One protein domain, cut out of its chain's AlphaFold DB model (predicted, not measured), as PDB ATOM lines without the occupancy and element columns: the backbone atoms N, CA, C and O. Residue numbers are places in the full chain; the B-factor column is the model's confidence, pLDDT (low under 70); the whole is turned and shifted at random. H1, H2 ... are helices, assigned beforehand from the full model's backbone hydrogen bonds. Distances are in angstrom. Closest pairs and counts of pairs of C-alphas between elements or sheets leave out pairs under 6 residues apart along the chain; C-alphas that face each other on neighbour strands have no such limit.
ATOM      1  N   ASN A 443     -26.625  13.440  41.194       73.12
ATOM      2  CA  ASN A 443     -26.435  14.896  41.228       73.12
ATOM      3  C   ASN A 443     -26.788  15.528  42.585       73.12
ATOM      4  O   ASN A 443     -26.088  16.445  43.019       73.12
ATOM      5  N   ASP A 444     -27.828  15.045  43.267       77.25
ATOM      6  CA  ASP A 444     -28.219  15.554  44.588       77.25
ATOM      7  C   ASP A 444     -27.166  15.180  45.648       77.25
ATOM      8  O   ASP A 444     -26.702  16.023  46.417       77.25
ATOM      9  N   LEU A 445     -26.642  13.952  45.584       74.31
ATOM     10  CA  LEU A 445     -25.567  13.483  46.469       74.31
ATOM     11  C   LEU A 445     -24.291  14.326  46.370       74.31
ATOM     12  O   LEU A 445     -23.637  14.609  47.381       74.31
ATOM     13  N   MET A 446     -23.926  14.755  45.160       81.62
ATOM     14  CA  MET A 446     -22.763  15.621  44.967       81.62
ATOM     15  C   MET A 446     -23.003  17.031  45.542       81.62
ATOM     16  O   MET A 446     -22.075  17.657  46.051       81.62
ATOM     17  N   GLN A 447     -24.244  17.529  45.540       80.38
ATOM     18  CA  GLN A 447     -24.574  18.798  46.197       80.38
ATOM     19  C   GLN A 447     -24.591  18.673  47.725       80.38
ATOM     20  O   GLN A 447     -24.015  19.522  48.408       80.38
ATOM     21  N   GLN A 448     -25.172  17.599  48.267       80.38
ATOM     22  CA  GLN A 448     -25.183  17.319  49.707       80.38
ATOM     23  C   GLN A 448     -23.760  17.158  50.260       80.38
ATOM     24  O   GLN A 448     -23.423  17.747  51.282       80.38
ATOM     25  N   THR A 449     -22.869  16.464  49.546       82.44
ATOM     26  CA  THR A 449     -21.457  16.331  49.956       82.44
ATOM     27  C   THR A 449     -20.650  17.635  49.857       82.44
ATOM     28  O   THR A 449     -19.684  17.807  50.601       82.44
ATOM     29  N   GLN A 450     -21.044  18.586  49.000       82.44
ATOM     30  CA  GLN A 450     -20.415  19.914  48.908       82.44
ATOM     31  C   GLN A 450     -20.942  20.925  49.937       82.44
ATOM     32  O   GLN A 450     -20.173  21.761  50.420       82.44
ATOM     33  N   LYS A 451     -22.239  20.883  50.260       84.56
ATOM     34  CA  LYS A 451     -22.910  21.887  51.106       84.56
ATOM     35  C   LYS A 451     -23.139  21.417  52.546       84.56
ATOM     36  O   LYS A 451     -23.171  22.256  53.438       84.56
ATOM     37  N   GLY A 452     -23.216  20.109  52.783       84.94
ATOM     38  CA  GLY A 452     -23.658  19.540  54.054       84.94
ATOM     39  C   GLY A 452     -22.717  19.765  55.241       84.94
ATOM     40  O   GLY A 452     -21.482  19.830  55.099       84.94
ATOM     41  N   THR A 453     -23.316  19.863  56.426       91.06
ATOM     42  CA  THR A 453     -22.616  19.983  57.715       91.06
ATOM     43  C   THR A 453     -21.957  18.660  58.127       91.06
ATOM     44  O   THR A 453     -22.260  17.596  57.589       91.06
ATOM     45  N   LEU A 454     -21.031  18.684  59.094       89.50
ATOM     46  CA  LEU A 454     -20.351  17.460  59.553       89.50
ATOM     47  C   LEU A 454     -21.329  16.397  60.085       89.50
ATOM     48  O   LEU A 454     -21.099  15.208  59.872       89.50
ATOM     49  N   ALA A 455     -22.417  16.812  60.739       88.75
ATOM     50  CA  ALA A 455     -23.443  15.902  61.242       88.75
ATOM     51  C   ALA A 455     -24.205  15.221  60.091       88.75
ATOM     52  O   ALA A 455     -24.286  13.993  60.054       88.75
ATOM     53  N   GLU A 456     -24.678  15.998  59.112       90.12
ATOM     54  CA  GLU A 456     -25.349  15.480  57.910       90.12
ATOM     55  C   GLU A 456     -24.463  14.494  57.145       90.12
ATOM     56  O   GLU A 456     -24.924  13.421  56.765       90.12
ATOM     57  N   LEU A 457     -23.174  14.807  56.968       89.69
ATOM     58  CA  LEU A 457     -22.241  13.934  56.253       89.69
ATOM     59  C   LEU A 457     -21.950  12.625  57.000       89.69
ATOM     60  O   LEU A 457     -21.742  11.601  56.349       89.69
ATOM     61  N   LYS A 458     -21.968  12.620  58.341       89.56
ATOM     62  CA  LYS A 458     -21.855  11.384  59.137       89.56
ATOM     63  C   LYS A 458     -23.116  10.524  59.028       89.56
ATOM     64  O   LYS A 458     -23.000   9.327  58.774       89.56
ATOM     65  N   VAL A 459     -24.306  11.126  59.123       91.50
ATOM     66  CA  VAL A 459     -25.588  10.424  58.899       91.50
ATOM     67  C   VAL A 459     -25.664   9.875  57.470       91.50
ATOM     68  O   VAL A 459     -26.084   8.740  57.263       91.50
ATOM     69  N   PHE A 460     -25.193  10.639  56.483       87.31
ATOM     70  CA  PHE A 460     -25.103  10.212  55.091       87.31
ATOM     71  C   PHE A 460     -24.153   9.018  54.910       87.31
ATOM     72  O   PHE A 460     -24.536   8.006  54.319       87.31
ATOM     73  N   ALA A 461     -22.940   9.093  55.469       88.44
ATOM     74  CA  ALA A 461     -21.982   7.992  55.448       88.44
ATOM     75  C   ALA A 461     -22.560   6.726  56.107       88.44
ATOM     76  O   ALA A 461     -22.450   5.639  55.545       88.44
ATOM     77  N   GLN A 462     -23.245   6.866  57.246       89.69
ATOM     78  CA  GLN A 462     -23.915   5.761  57.936       89.69
ATOM     79  C   GLN A 462     -25.056   5.156  57.098       89.69
ATOM     80  O   GLN A 462     -25.126   3.935  56.958       89.69
ATOM     81  N   LYS A 463     -25.904   5.989  56.476       90.56
ATOM     82  CA  LYS A 463     -27.000   5.560  55.584       90.56
ATOM     83  C   LYS A 463     -26.500   4.730  54.397       90.56
ATOM     84  O   LYS A 463     -27.167   3.781  53.996       90.56
ATOM     85  N   HIS A 464     -25.328   5.067  53.859       83.69
ATOM     86  CA  HIS A 464     -24.692   4.355  52.746       83.69
ATOM     87  C   HIS A 464     -23.657   3.300  53.182       83.69
ATOM     88  O   HIS A 464     -22.947   2.767  52.332       83.69
ATOM     89  N   GLN A 465     -23.587   2.968  54.481       87.19
ATOM     90  CA  GLN A 465     -22.675   1.964  55.058       87.19
ATOM     91  C   GLN A 465     -21.185   2.227  54.746       87.19
ATOM     92  O   GLN A 465     -20.386   1.311  54.551       87.19
ATOM     93  N   ILE A 466     -20.798   3.503  54.698       87.38
ATOM     94  CA  ILE A 466     -19.439   3.955  54.396       87.38
ATOM     95  C   ILE A 466     -18.638   4.041  55.701       87.38
ATOM     96  O   ILE A 466     -18.847   4.936  56.529       87.38
ATOM     97  N   ASN A 467     -17.700   3.109  55.870       87.25
ATOM     98  CA  ASN A 467     -16.794   3.054  57.018       87.25
ATOM     99  C   ASN A 467     -15.934   4.323  57.110       87.25
ATOM    100  O   ASN A 467     -15.174   4.638  56.194       87.25
ATOM    101  N   HIS A 468     -16.011   5.025  58.239       85.88
ATOM    102  CA  HIS A 468     -15.240   6.237  58.512       85.88
ATOM    103  C   HIS A 468     -14.792   6.276  59.980       85.88
ATOM    104  O   HIS A 468     -15.431   5.692  60.853       85.88
ATOM    105  N   ALA A 469     -13.680   6.960  60.263       85.38
ATOM    106  CA  ALA A 469     -13.181   7.105  61.627       85.38
ATOM    107  C   ALA A 469     -14.084   8.038  62.455       85.38
ATOM    108  O   ALA A 469     -14.547   9.064  61.955       85.38
ATOM    109  N   ALA A 470     -14.285   7.730  63.741       78.81
ATOM    110  CA  ALA A 470     -15.142   8.525  64.631       78.81
ATOM    111  C   ALA A 470     -14.723  10.010  64.701       78.81
ATOM    112  O   ALA A 470     -15.573  10.906  64.654       78.81
ATOM    113  N   ASN A 471     -13.408  10.259  64.712       85.00
ATOM    114  CA  ASN A 471     -12.786  11.582  64.837       85.00
ATOM    115  C   ASN A 471     -12.345  12.180  63.483       85.00
ATOM    116  O   ASN A 471     -11.424  12.990  63.439       85.00
ATOM    117  N   ILE A 472     -12.961  11.769  62.369       89.00
ATOM    118  CA  ILE A 472     -12.631  12.298  61.036       89.00
ATOM    119  C   ILE A 472     -12.978  13.793  60.907       89.00
ATOM    120  O   ILE A 472     -14.041  14.234  61.362       89.00
ATOM    121  N   SER A 473     -12.102  14.573  60.262       92.31
ATOM    122  CA  SER A 473     -12.359  15.991  59.988       92.31
ATOM    123  C   SER A 473     -13.440  16.176  58.912       92.31
ATOM    124  O   SER A 473     -13.734  15.277  58.120       92.31
ATOM    125  N   HIS A 474     -14.034  17.372  58.849       89.50
ATOM    126  CA  HIS A 474     -15.042  17.705  57.832       89.50
ATOM    127  C   HIS A 474     -14.481  17.672  56.406       89.50
ATOM    128  O   HIS A 474     -15.148  17.167  55.503       89.50
ATOM    129  N   GLY A 475     -13.239  18.130  56.212       87.75
ATOM    130  CA  GLY A 475     -12.549  18.057  54.923       87.75
ATOM    131  C   GLY A 475     -12.272  16.615  54.494       87.75
ATOM    132  O   GLY A 475     -12.579  16.238  53.361       87.75
ATOM    133  N   ASP A 476     -11.781  15.785  55.417       89.56
ATOM    134  CA  ASP A 476     -11.447  14.384  55.138       89.56
ATOM    135  C   ASP A 476     -12.690  13.546  54.840       89.56
ATOM    136  O   ASP A 476     -12.685  12.751  53.900       89.56
ATOM    137  N   LEU A 477     -13.786  13.756  55.579       89.62
ATOM    138  CA  LEU A 477     -15.050  13.068  55.318       89.62
ATOM    139  C   LEU A 477     -15.622  13.458  53.949       89.62
ATOM    140  O   LEU A 477     -16.052  12.585  53.197       89.62
ATOM    141  N   ARG A 478     -15.556  14.742  53.567       89.12
ATOM    142  CA  ARG A 478     -15.933  15.195  52.215       89.12
ATOM    143  C   ARG A 478     -15.068  14.556  51.132       89.12
ATOM    144  O   ARG A 478     -15.600  14.112  50.115       89.12
ATOM    145  N   LEU A 479     -13.753  14.472  51.335       87.75
ATOM    146  CA  LEU A 479     -12.839  13.832  50.386       87.75
ATOM    147  C   LEU A 479     -13.099  12.320  50.275       87.75
ATOM    148  O   LEU A 479     -13.083  11.775  49.170       87.75
ATOM    149  N   HIS A 480     -13.382  11.654  51.395       87.19
ATOM    150  CA  HIS A 480     -13.721  10.235  51.440       87.19
ATOM    151  C   HIS A 480     -15.038   9.946  50.701       87.19
ATOM    152  O   HIS A 480     -15.072   9.083  49.825       87.19
ATOM    153  N   LEU A 481     -16.093  10.725  50.969       88.25
ATOM    154  CA  LEU A 481     -17.385  10.609  50.284       88.25
ATOM    155  C   LEU A 481     -17.277  10.913  48.779       88.25
ATOM    156  O   LEU A 481     -17.858  10.192  47.972       88.25
ATOM    157  N   ARG A 482     -16.468  11.903  48.373       87.88
ATOM    158  CA  ARG A 482     -16.158  12.159  46.951       87.88
ATOM    159  C   ARG A 482     -15.475  10.967  46.282       87.88
ATOM    160  O   ARG A 482     -15.889  10.559  45.203       87.88
ATOM    161  N   ARG A 483     -14.459  10.380  46.923       87.06
ATOM    162  CA  ARG A 483     -13.770   9.176  46.417       87.06
ATOM    163  C   ARG A 483     -14.711   7.973  46.315       87.06
ATOM    164  O   ARG A 483     -14.581   7.202  45.370       87.06
ATOM    165  N   TRP A 484     -15.652   7.826  47.248       89.69
ATOM    166  CA  TRP A 484     -16.696   6.804  47.176       89.69
ATOM    167  C   TRP A 484     -17.638   7.037  45.982       89.69
ATOM    168  O   TRP A 484     -17.815   6.121  45.185       89.69
ATOM    169  N   LEU A 485     -18.132   8.267  45.777       87.50
ATOM    170  CA  LEU A 485     -18.970   8.626  44.619       87.50
ATOM    171  C   LEU A 485     -18.265   8.368  43.274       87.50
ATOM    172  O   LEU A 485     -18.873   7.831  42.352       87.50
ATOM    173  N   TYR A 486     -16.967   8.675  43.154       88.31
ATOM    174  CA  TYR A 486     -16.206   8.379  41.929       88.31
ATOM    175  C   TYR A 486     -16.079   6.875  41.648       88.31
ATOM    176  O   TYR A 486     -16.003   6.480  40.489       88.31
ATOM    177  N   ARG A 487     -16.097   6.031  42.688       86.06
ATOM    178  CA  ARG A 487     -16.069   4.564  42.566       86.06
ATOM    179  C   ARG A 487     -17.454   3.925  42.447       86.06
ATOM    180  O   ARG A 487     -17.531   2.761  42.079       86.06
ATOM    181  N   SER A 488     -18.533   4.649  42.748       85.12
ATOM    182  CA  SER A 488     -19.906   4.128  42.696       85.12
ATOM    183  C   SER A 488     -20.545   4.203  41.301       85.12
ATOM    184  O   SER A 488     -21.759   4.039  41.191       85.12
ATOM    185  N   GLY A 489     -19.769   4.507  40.255       84.81
ATOM    186  CA  GLY A 489     -20.245   4.490  38.872       84.81
ATOM    187  C   GLY A 489     -20.567   3.065  38.418       84.81
ATOM    188  O   GLY A 489     -19.766   2.152  38.615       84.81
ATOM    189  N   THR A 490     -21.738   2.877  37.818       86.19
ATOM    190  CA  THR A 490     -22.188   1.602  37.236       86.19
ATOM    191  C   THR A 490     -22.247   1.711  35.707       86.19
ATOM    192  O   THR A 490     -22.404   2.823  35.200       86.19
ATOM    193  N   PRO A 491     -22.192   0.598  34.947       87.19
ATOM    194  CA  PRO A 491     -22.357   0.635  33.485       87.19
ATOM    195  C   PRO A 491     -23.678   1.288  33.041       87.19
ATOM    196  O   PRO A 491     -23.719   1.941  32.003       87.19
ATOM    197  N   GLU A 492     -24.729   1.157  33.857       86.31
ATOM    198  CA  GLU A 492     -26.068   1.732  33.661       86.31
ATOM    199  C   GLU A 492     -26.163   3.228  34.028       86.31
ATOM    200  O   GLU A 492     -27.194   3.856  33.795       86.31
ATOM    201  N   THR A 493     -25.119   3.824  34.621       88.44
ATOM    202  CA  THR A 493     -25.141   5.246  34.994       88.44
ATOM    203  C   THR A 493     -25.204   6.104  33.730       88.44
ATOM    204  O   THR A 493     -24.368   5.970  32.838       88.44
ATOM    205  N   ALA A 494     -26.194   6.993  33.639       90.25
ATOM    206  CA  ALA A 494     -26.336   7.908  32.511       90.25
ATOM    207  C   ALA A 494     -25.408   9.126  32.656       90.25
ATOM    208  O   ALA A 494     -25.357   9.772  33.704       90.25
ATOM    209  N   VAL A 495     -24.705   9.479  31.581       89.19
ATOM    210  CA  VAL A 495     -23.884  10.692  31.498       89.19
ATOM    211  C   VAL A 495     -24.806  11.911  31.389       89.19
ATOM    212  O   VAL A 495     -25.577  12.008  30.437       89.19
ATOM    213  N   SER A 496     -24.734  12.883  32.310       86.88
ATOM    214  CA  SER A 496     -25.607  14.075  32.264       86.88
ATOM    215  C   SER A 496     -24.936  15.334  31.688       86.88
ATOM    216  O   SER A 496     -25.433  16.437  31.905       86.88
ATOM    217  N   PHE A 497     -23.808  15.200  30.980       85.75
ATOM    218  CA  PHE A 497     -23.019  16.317  30.442       85.75
ATOM    219  C   PHE A 497     -22.310  15.969  29.117       85.75
ATOM    220  O   PHE A 497     -22.046  14.807  28.815       85.75
ATOM    221  N   GLY A 498     -21.915  16.995  28.358       89.12
ATOM    222  CA  GLY A 498     -21.041  16.846  27.189       89.12
ATOM    223  C   GLY A 498     -21.686  16.140  25.987       89.12
ATOM    224  O   GLY A 498     -22.904  16.053  25.864       89.12
ATOM    225  N   ARG A 499     -20.843  15.647  25.069       88.50
ATOM    226  CA  ARG A 499     -21.262  15.106  23.757       88.50
ATOM    227  C   ARG A 499     -22.148  13.857  23.849       88.50
ATOM    228  O   ARG A 499     -22.949  13.627  22.950       88.50
ATOM    229  N   HIS A 500     -22.007  13.073  24.916       90.25
ATOM    230  CA  HIS A 500     -22.743  11.824  25.128       90.25
ATOM    231  C   HIS A 500     -23.819  11.950  26.221       90.25
ATOM    232  O   HIS A 500     -24.160  10.967  26.876       90.25
ATOM    233  N   GLN A 501     -24.355  13.157  26.436       90.81
ATOM    234  CA  GLN A 501     -25.450  13.377  27.378       90.81
ATOM    235  C   GLN A 501     -26.646  12.453  27.078       90.81
ATOM    236  O   GLN A 501     -27.091  12.345  25.937       90.81
ATOM    237  N   GLY A 502     -27.173  11.809  28.119       89.31
ATOM    238  CA  GLY A 502     -28.298  10.874  28.048       89.31
ATOM    239  C   GLY A 502     -27.916   9.422  27.745       89.31
ATOM    240  O   GLY A 502     -28.781   8.560  27.861       89.31
ATOM    241  N   LYS A 503     -26.652   9.137  27.404       92.25
ATOM    242  CA  LYS A 503     -26.161   7.773  27.150       92.25
ATOM    243  C   LYS A 503     -25.616   7.123  28.413       92.25
ATOM    244  O   LYS A 503     -25.106   7.816  29.299       92.25
ATOM    245  N   THR A 504     -25.696   5.801  28.497       94.19
ATOM    246  CA  THR A 504     -25.108   5.037  29.609       94.19
ATOM    247  C   THR A 504     -23.581   4.977  29.502       94.19
ATOM    248  O   THR A 504     -23.014   5.083  28.413       94.19
ATOM    249  N   PHE A 505     -22.880   4.789  30.624       93.25
ATOM    250  CA  PHE A 505     -21.418   4.627  30.640       93.25
ATOM    251  C   PHE A 505     -20.962   3.488  29.700       93.25
ATOM    252  O   PHE A 505     -19.958   3.621  28.996       93.25
ATOM    253  N   GLN A 506     -21.748   2.408  29.627       92.06
ATOM    254  CA  GLN A 506     -21.525   1.291  28.710       92.06
ATOM    255  C   GLN A 506     -21.705   1.669  27.228       92.06
ATOM    256  O   GLN A 506     -20.899   1.245  26.399       92.06
ATOM    257  N   GLU A 507     -22.711   2.473  26.873       92.50
ATOM    258  CA  GLU A 507     -22.898   2.972  25.499       92.50
ATOM    259  C   GLU A 507     -21.740   3.872  25.056       92.50
ATOM    260  O   GLU A 507     -21.215   3.698  23.959       92.50
ATOM    261  N   VAL A 508     -21.279   4.788  25.918       93.00
ATOM    262  CA  VAL A 508     -20.148   5.682  25.594       93.00
ATOM    263  C   VAL A 508     -18.875   4.890  25.295       93.00
ATOM    264  O   VAL A 508     -18.168   5.198  24.336       93.00
ATOM    265  N   LEU A 509     -18.614   3.827  26.061       91.56
ATOM    266  CA  LEU A 509     -17.486   2.923  25.835       91.56
ATOM    267  C   LEU A 509     -17.575   2.152  24.502       91.56
ATOM    268  O   LEU A 509     -16.540   1.828  23.910       91.56
ATOM    269  N   GLN A 510     -18.786   1.831  24.039       91.81
ATOM    270  CA  GLN A 510     -19.004   1.155  22.757       91.81
ATOM    271  C   GLN A 510     -18.893   2.116  21.566       91.81
ATOM    272  O   GLN A 510     -18.349   1.730  20.533       91.81
ATOM    273  N   GLU A 511     -19.381   3.349  21.708       93.12
ATOM    274  CA  GLU A 511     -19.402   4.346  20.634       93.12
ATOM    275  C   GLU A 511     -18.063   5.055  20.412       93.12
ATOM    276  O   GLU A 511     -17.623   5.181  19.269       93.12
ATOM    277  N   ASP A 512     -17.437   5.574  21.475       92.31
ATOM    278  CA  ASP A 512     -16.303   6.494  21.352       92.31
ATOM    279  C   ASP A 512     -15.277   6.298  22.480       92.31
ATOM    280  O   ASP A 512     -15.231   7.011  23.487       92.31
ATOM    281  N   LYS A 513     -14.383   5.325  22.281       89.75
ATOM    282  CA  LYS A 513     -13.240   5.089  23.176       89.75
ATOM    283  C   LYS A 513     -12.271   6.277  23.232       89.75
ATOM    284  O   LYS A 513     -11.637   6.487  24.263       89.75
ATOM    285  N   GLN A 514     -12.181   7.081  22.169       88.19
ATOM    286  CA  GLN A 514     -11.292   8.250  22.130       88.19
ATOM    287  C   GLN A 514     -11.805   9.369  23.045       88.19
ATOM    288  O   GLN A 514     -11.006  10.078  23.658       88.19
ATOM    289  N   TYR A 515     -13.126   9.492  23.216       91.56
ATOM    290  CA  TYR A 515     -13.725  10.389  24.207       91.56
ATOM    291  C   TYR A 515     -13.312  10.031  25.644       91.56
ATOM    292  O   TYR A 515     -13.083  10.926  26.459       91.56
ATOM    293  N   LEU A 516     -13.151   8.741  25.954       89.81
ATOM    294  CA  LEU A 516     -12.682   8.277  27.263       89.81
ATOM    295  C   LEU A 516     -11.178   8.528  27.479       89.81
ATOM    296  O   LEU A 516     -10.789   8.961  28.564       89.81
ATOM    297  N   GLU A 517     -10.341   8.335  26.456       89.62
ATOM    298  CA  GLU A 517      -8.914   8.702  26.493       89.62
ATOM    299  C   GLU A 517      -8.717  10.218  26.673       89.62
ATOM    300  O   GLU A 517      -7.905  10.654  27.496       89.62
ATOM    301  N   TRP A 518      -9.498  11.033  25.952       92.94
ATOM    302  CA  TRP A 518      -9.549  12.478  26.175       92.94
ATOM    303  C   TRP A 518     -10.006  12.793  27.602       92.94
ATOM    304  O   TRP A 518      -9.334  13.558  28.284       92.94
ATOM    305  N   GLY A 519     -11.083  12.166  28.083       90.94
ATOM    306  CA  GLY A 519     -11.602  12.362  29.435       90.94
ATOM    307  C   GLY A 519     -10.584  12.033  30.531       90.94
ATOM    308  O   GLY A 519     -10.488  12.764  31.514       90.94
ATOM    309  N   LEU A 520      -9.777  10.983  30.347       90.44
ATOM    310  CA  LEU A 520      -8.684  10.608  31.250       90.44
ATOM    311  C   LEU A 520      -7.560  11.655  31.258       90.44
ATOM    312  O   LEU A 520      -7.060  12.026  32.325       90.44
ATOM    313  N   LYS A 521      -7.188  12.176  30.085       89.31
ATOM    314  CA  LYS A 521      -6.220  13.274  29.966       89.31
ATOM    315  C   LYS A 521      -6.757  14.583  30.558       89.31
ATOM    316  O   LYS A 521      -6.019  15.305  31.220       89.31
ATOM    317  N   GLU A 522      -8.035  14.874  30.354       91.00
ATOM    318  CA  GLU A 522      -8.713  16.069  30.855       91.00
ATOM    319  C   GLU A 522      -8.828  16.033  32.387       91.00
ATOM    320  O   GLU A 522      -8.436  16.983  33.058       91.00
ATOM    321  N   ALA A 523      -9.262  14.904  32.958       87.06
ATOM    322  CA  ALA A 523      -9.385  14.704  34.402       87.06
ATOM    323  C   ALA A 523      -8.037  14.686  35.148       87.06
ATOM    324  O   ALA A 523      -8.005  14.954  36.348       87.06
ATOM    325  N   SER A 524      -6.932  14.376  34.459       84.81
ATOM    326  CA  SER A 524      -5.574  14.461  35.017       84.81
ATOM    327  C   SER A 524      -4.915  15.829  34.815       84.81
ATOM    328  O   SER A 524      -4.121  16.237  35.658       84.81
ATOM    329  N   SER A 525      -5.257  16.558  33.747       85.69
ATOM    330  CA  SER A 525      -4.700  17.893  33.465       85.69
ATOM    331  C   SER A 525      -5.437  19.012  34.207       85.69
ATOM    332  O   SER A 525      -4.808  19.964  34.663       85.69
ATOM    333  N   ASN A 526      -6.763  18.911  34.344       83.19
ATOM    334  CA  ASN A 526      -7.615  19.962  34.894       83.19
ATOM    335  C   ASN A 526      -8.239  19.537  36.231       83.19
ATOM    336  O   ASN A 526      -9.226  18.806  36.284       83.19
ATOM    337  N   ALA A 527      -7.715  20.080  37.336       73.25
ATOM    338  CA  ALA A 527      -8.205  19.816  38.696       73.25
ATOM    339  C   ALA A 527      -9.675  20.236  38.939       73.25
ATOM    340  O   ALA A 527     -10.304  19.785  39.898       73.25
ATOM    341  N   SER A 528     -10.232  21.086  38.068       72.69
ATOM    342  CA  SER A 528     -11.640  21.504  38.054       72.69
ATOM    343  C   SER A 528     -12.527  20.682  37.104       72.69
ATOM    344  O   SER A 528     -13.643  21.109  36.804       72.69
ATOM    345  N   ALA A 529     -12.051  19.538  36.598       82.44
ATOM    346  CA  ALA A 529     -12.833  18.660  35.729       82.44
ATOM    347  C   ALA A 529     -14.176  18.259  36.369       82.44
ATOM    348  O   ALA A 529     -14.282  18.024  37.578       82.44
ATOM    349  N   GLY A 530     -15.217  18.171  35.535       84.19
ATOM    350  CA  GLY A 530     -16.573  17.846  35.974       84.19
ATOM    351  C   GLY A 530     -16.619  16.520  36.734       84.19
ATOM    352  O   GLY A 530     -16.071  15.514  36.291       84.19
ATOM    353  N   TRP A 531     -17.292  16.501  37.883       87.12
ATOM    354  CA  TRP A 531     -17.240  15.365  38.808       87.12
ATOM    355  C   TRP A 531     -17.749  14.045  38.189       87.12
ATOM    356  O   TRP A 531     -17.211  12.984  38.499       87.12
ATOM    357  N   GLN A 532     -18.721  14.111  37.270       87.75
ATOM    358  CA  GLN A 532     -19.203  12.950  36.510       87.75
ATOM    359  C   GLN A 532     -18.211  12.474  35.436       87.75
ATOM    360  O   GLN A 532     -18.187  11.287  35.131       87.75
ATOM    361  N   LEU A 533     -17.362  13.354  34.885       89.56
ATOM    362  CA  LEU A 533     -16.276  12.945  33.983       89.56
ATOM    363  C   LEU A 533     -15.240  12.127  34.751       89.56
ATOM    364  O   LEU A 533     -14.842  11.056  34.304       89.56
ATOM    365  N   VAL A 534     -14.880  12.589  35.953       90.62
ATOM    366  CA  VAL A 534     -14.008  11.843  36.871       90.62
ATOM    367  C   VAL A 534     -14.635  10.492  37.238       90.62
ATOM    368  O   VAL A 534     -13.924   9.491  37.251       90.62
ATOM    369  N   GLN A 535     -15.950  10.427  37.476       91.25
ATOM    370  CA  GLN A 535     -16.666   9.175  37.757       91.25
ATOM    371  C   GLN A 535     -16.669   8.208  36.556       91.25
ATOM    372  O   GLN A 535     -16.319   7.042  36.729       91.25
ATOM    373  N   LEU A 536     -16.996   8.683  35.348       90.69
ATOM    374  CA  LEU A 536     -16.982   7.898  34.104       90.69
ATOM    375  C   LEU A 536     -15.592   7.306  33.824       90.69
ATOM    376  O   LEU A 536     -15.459   6.112  33.564       90.69
ATOM    377  N   VAL A 537     -14.548   8.133  33.929       92.06
ATOM    378  CA  VAL A 537     -13.153   7.709  33.746       92.06
ATOM    379  C   VAL A 537     -12.729   6.729  34.842       92.06
ATOM    380  O   VAL A 537     -12.117   5.709  34.539       92.06
ATOM    381  N   THR A 538     -13.075   6.993  36.107       90.81
ATOM    382  CA  THR A 538     -12.747   6.094  37.229       90.81
ATOM    383  C   THR A 538     -13.406   4.726  37.050       90.81
ATOM    384  O   THR A 538     -12.749   3.714  37.271       90.81
ATOM    385  N   TRP A 539     -14.665   4.679  36.602       92.38
ATOM    386  CA  TRP A 539     -15.348   3.432  36.252       92.38
ATOM    387  C   TRP A 539     -14.629   2.692  35.111       92.38
ATOM    388  O   TRP A 539     -14.247   1.538  35.290       92.38
ATOM    389  N   ALA A 540     -14.350   3.361  33.988       89.25
ATOM    390  CA  ALA A 540     -13.702   2.740  32.827       89.25
ATOM    391  C   ALA A 540     -12.272   2.231  33.117       89.25
ATOM    392  O   ALA A 540     -11.830   1.239  32.533       89.25
ATOM    393  N   VAL A 541     -11.554   2.880  34.041       90.50
ATOM    394  CA  VAL A 541     -10.253   2.420  34.553       90.50
ATOM    395  C   VAL A 541     -10.404   1.213  35.490       90.50
ATOM    396  O   VAL A 541      -9.625   0.267  35.389       90.50
ATOM    397  N   LEU A 542     -11.397   1.209  36.389       87.50
ATOM    398  CA  LEU A 542     -11.641   0.093  37.318       87.50
ATOM    399  C   LEU A 542     -12.093  -1.190  36.606       87.50
ATOM    400  O   LEU A 542     -11.706  -2.275  37.029       87.50
ATOM    401  N   ASP A 543     -12.868  -1.062  35.530       83.69
ATOM    402  CA  ASP A 543     -13.341  -2.187  34.706       83.69
ATOM    403  C   ASP A 543     -12.265  -2.689  33.711       83.69
ATOM    404  O   ASP A 543     -12.484  -3.622  32.943       83.69
ATOM    405  N   GLY A 544     -11.071  -2.075  33.712       81.81
ATOM    406  CA  GLY A 544      -9.942  -2.466  32.860       81.81
ATOM    407  C   GLY A 544     -10.121  -2.131  31.375       81.81
ATOM    408  O   GLY A 544      -9.442  -2.708  30.527       81.81
TER     409      GLY A 544
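AT A GLANCE: This is residues 443 to 544 of the 630 residues of the protein "Hypothetical protein" of Symbiodinium pilosum (UniProt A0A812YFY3). Two lobes stand end to end: in one, H1 and H2 pack on H3; in the other, H5 crosses H6, with H4 near both. The end of H3 joins the lobes by meeting H6. The 102 printed residues, all helix by class, have six named helices, H1 to H6 in order. The whole is compact, radius of gyration of the C-alphas 14.8 A, with spans of 44 by 27 by 24 A.

HOW THE PARTS SIT: H3, residues 474 to 487, is the hub. H1, residues 443 to 451, touches it at 6.1 A (closest C-alphas, Thr 449 and Arg 478), a shallow tilt of 17 degrees, opposite ways. H2, residues 454 to 463, touches H3 at 5.6 A (C-alphas of Leu 454 and His 474). H3 touches H6, residues 531 to 542, with residues 485 to 487 alone, at a steep tilt of 56 degrees; the closest C-alphas, Tyr 486 and Gln 535, are 4.3 A apart. H5, residues 513 to 525, touches H6 at a steep tilt of 64 degrees, closest C-alphas Leu 520 and Val 537, 5.9 A. H4, residues 505 to 511, is close to H6 but not clearly touching, 6.5 A between C-alphas 505 and 536. In the six helices each O i to N i+4 pair is within hydrogen-bond range.

IN THESE COORDINATES: H1 begins at C-alpha 443 (-26.435, 14.896, 41.228); H6 ends at C-alpha 542 (-11.641, 0.093, 37.318). H3 is 20.2 A long, H5 18.5 A.

THE WHOLE: The farthest C-alphas, Asn 471 and Glu 511, are 45.3 A apart. The H3 to H4 link is long; the printed part has no cut, and no printed residue is under 70 in pLDDT.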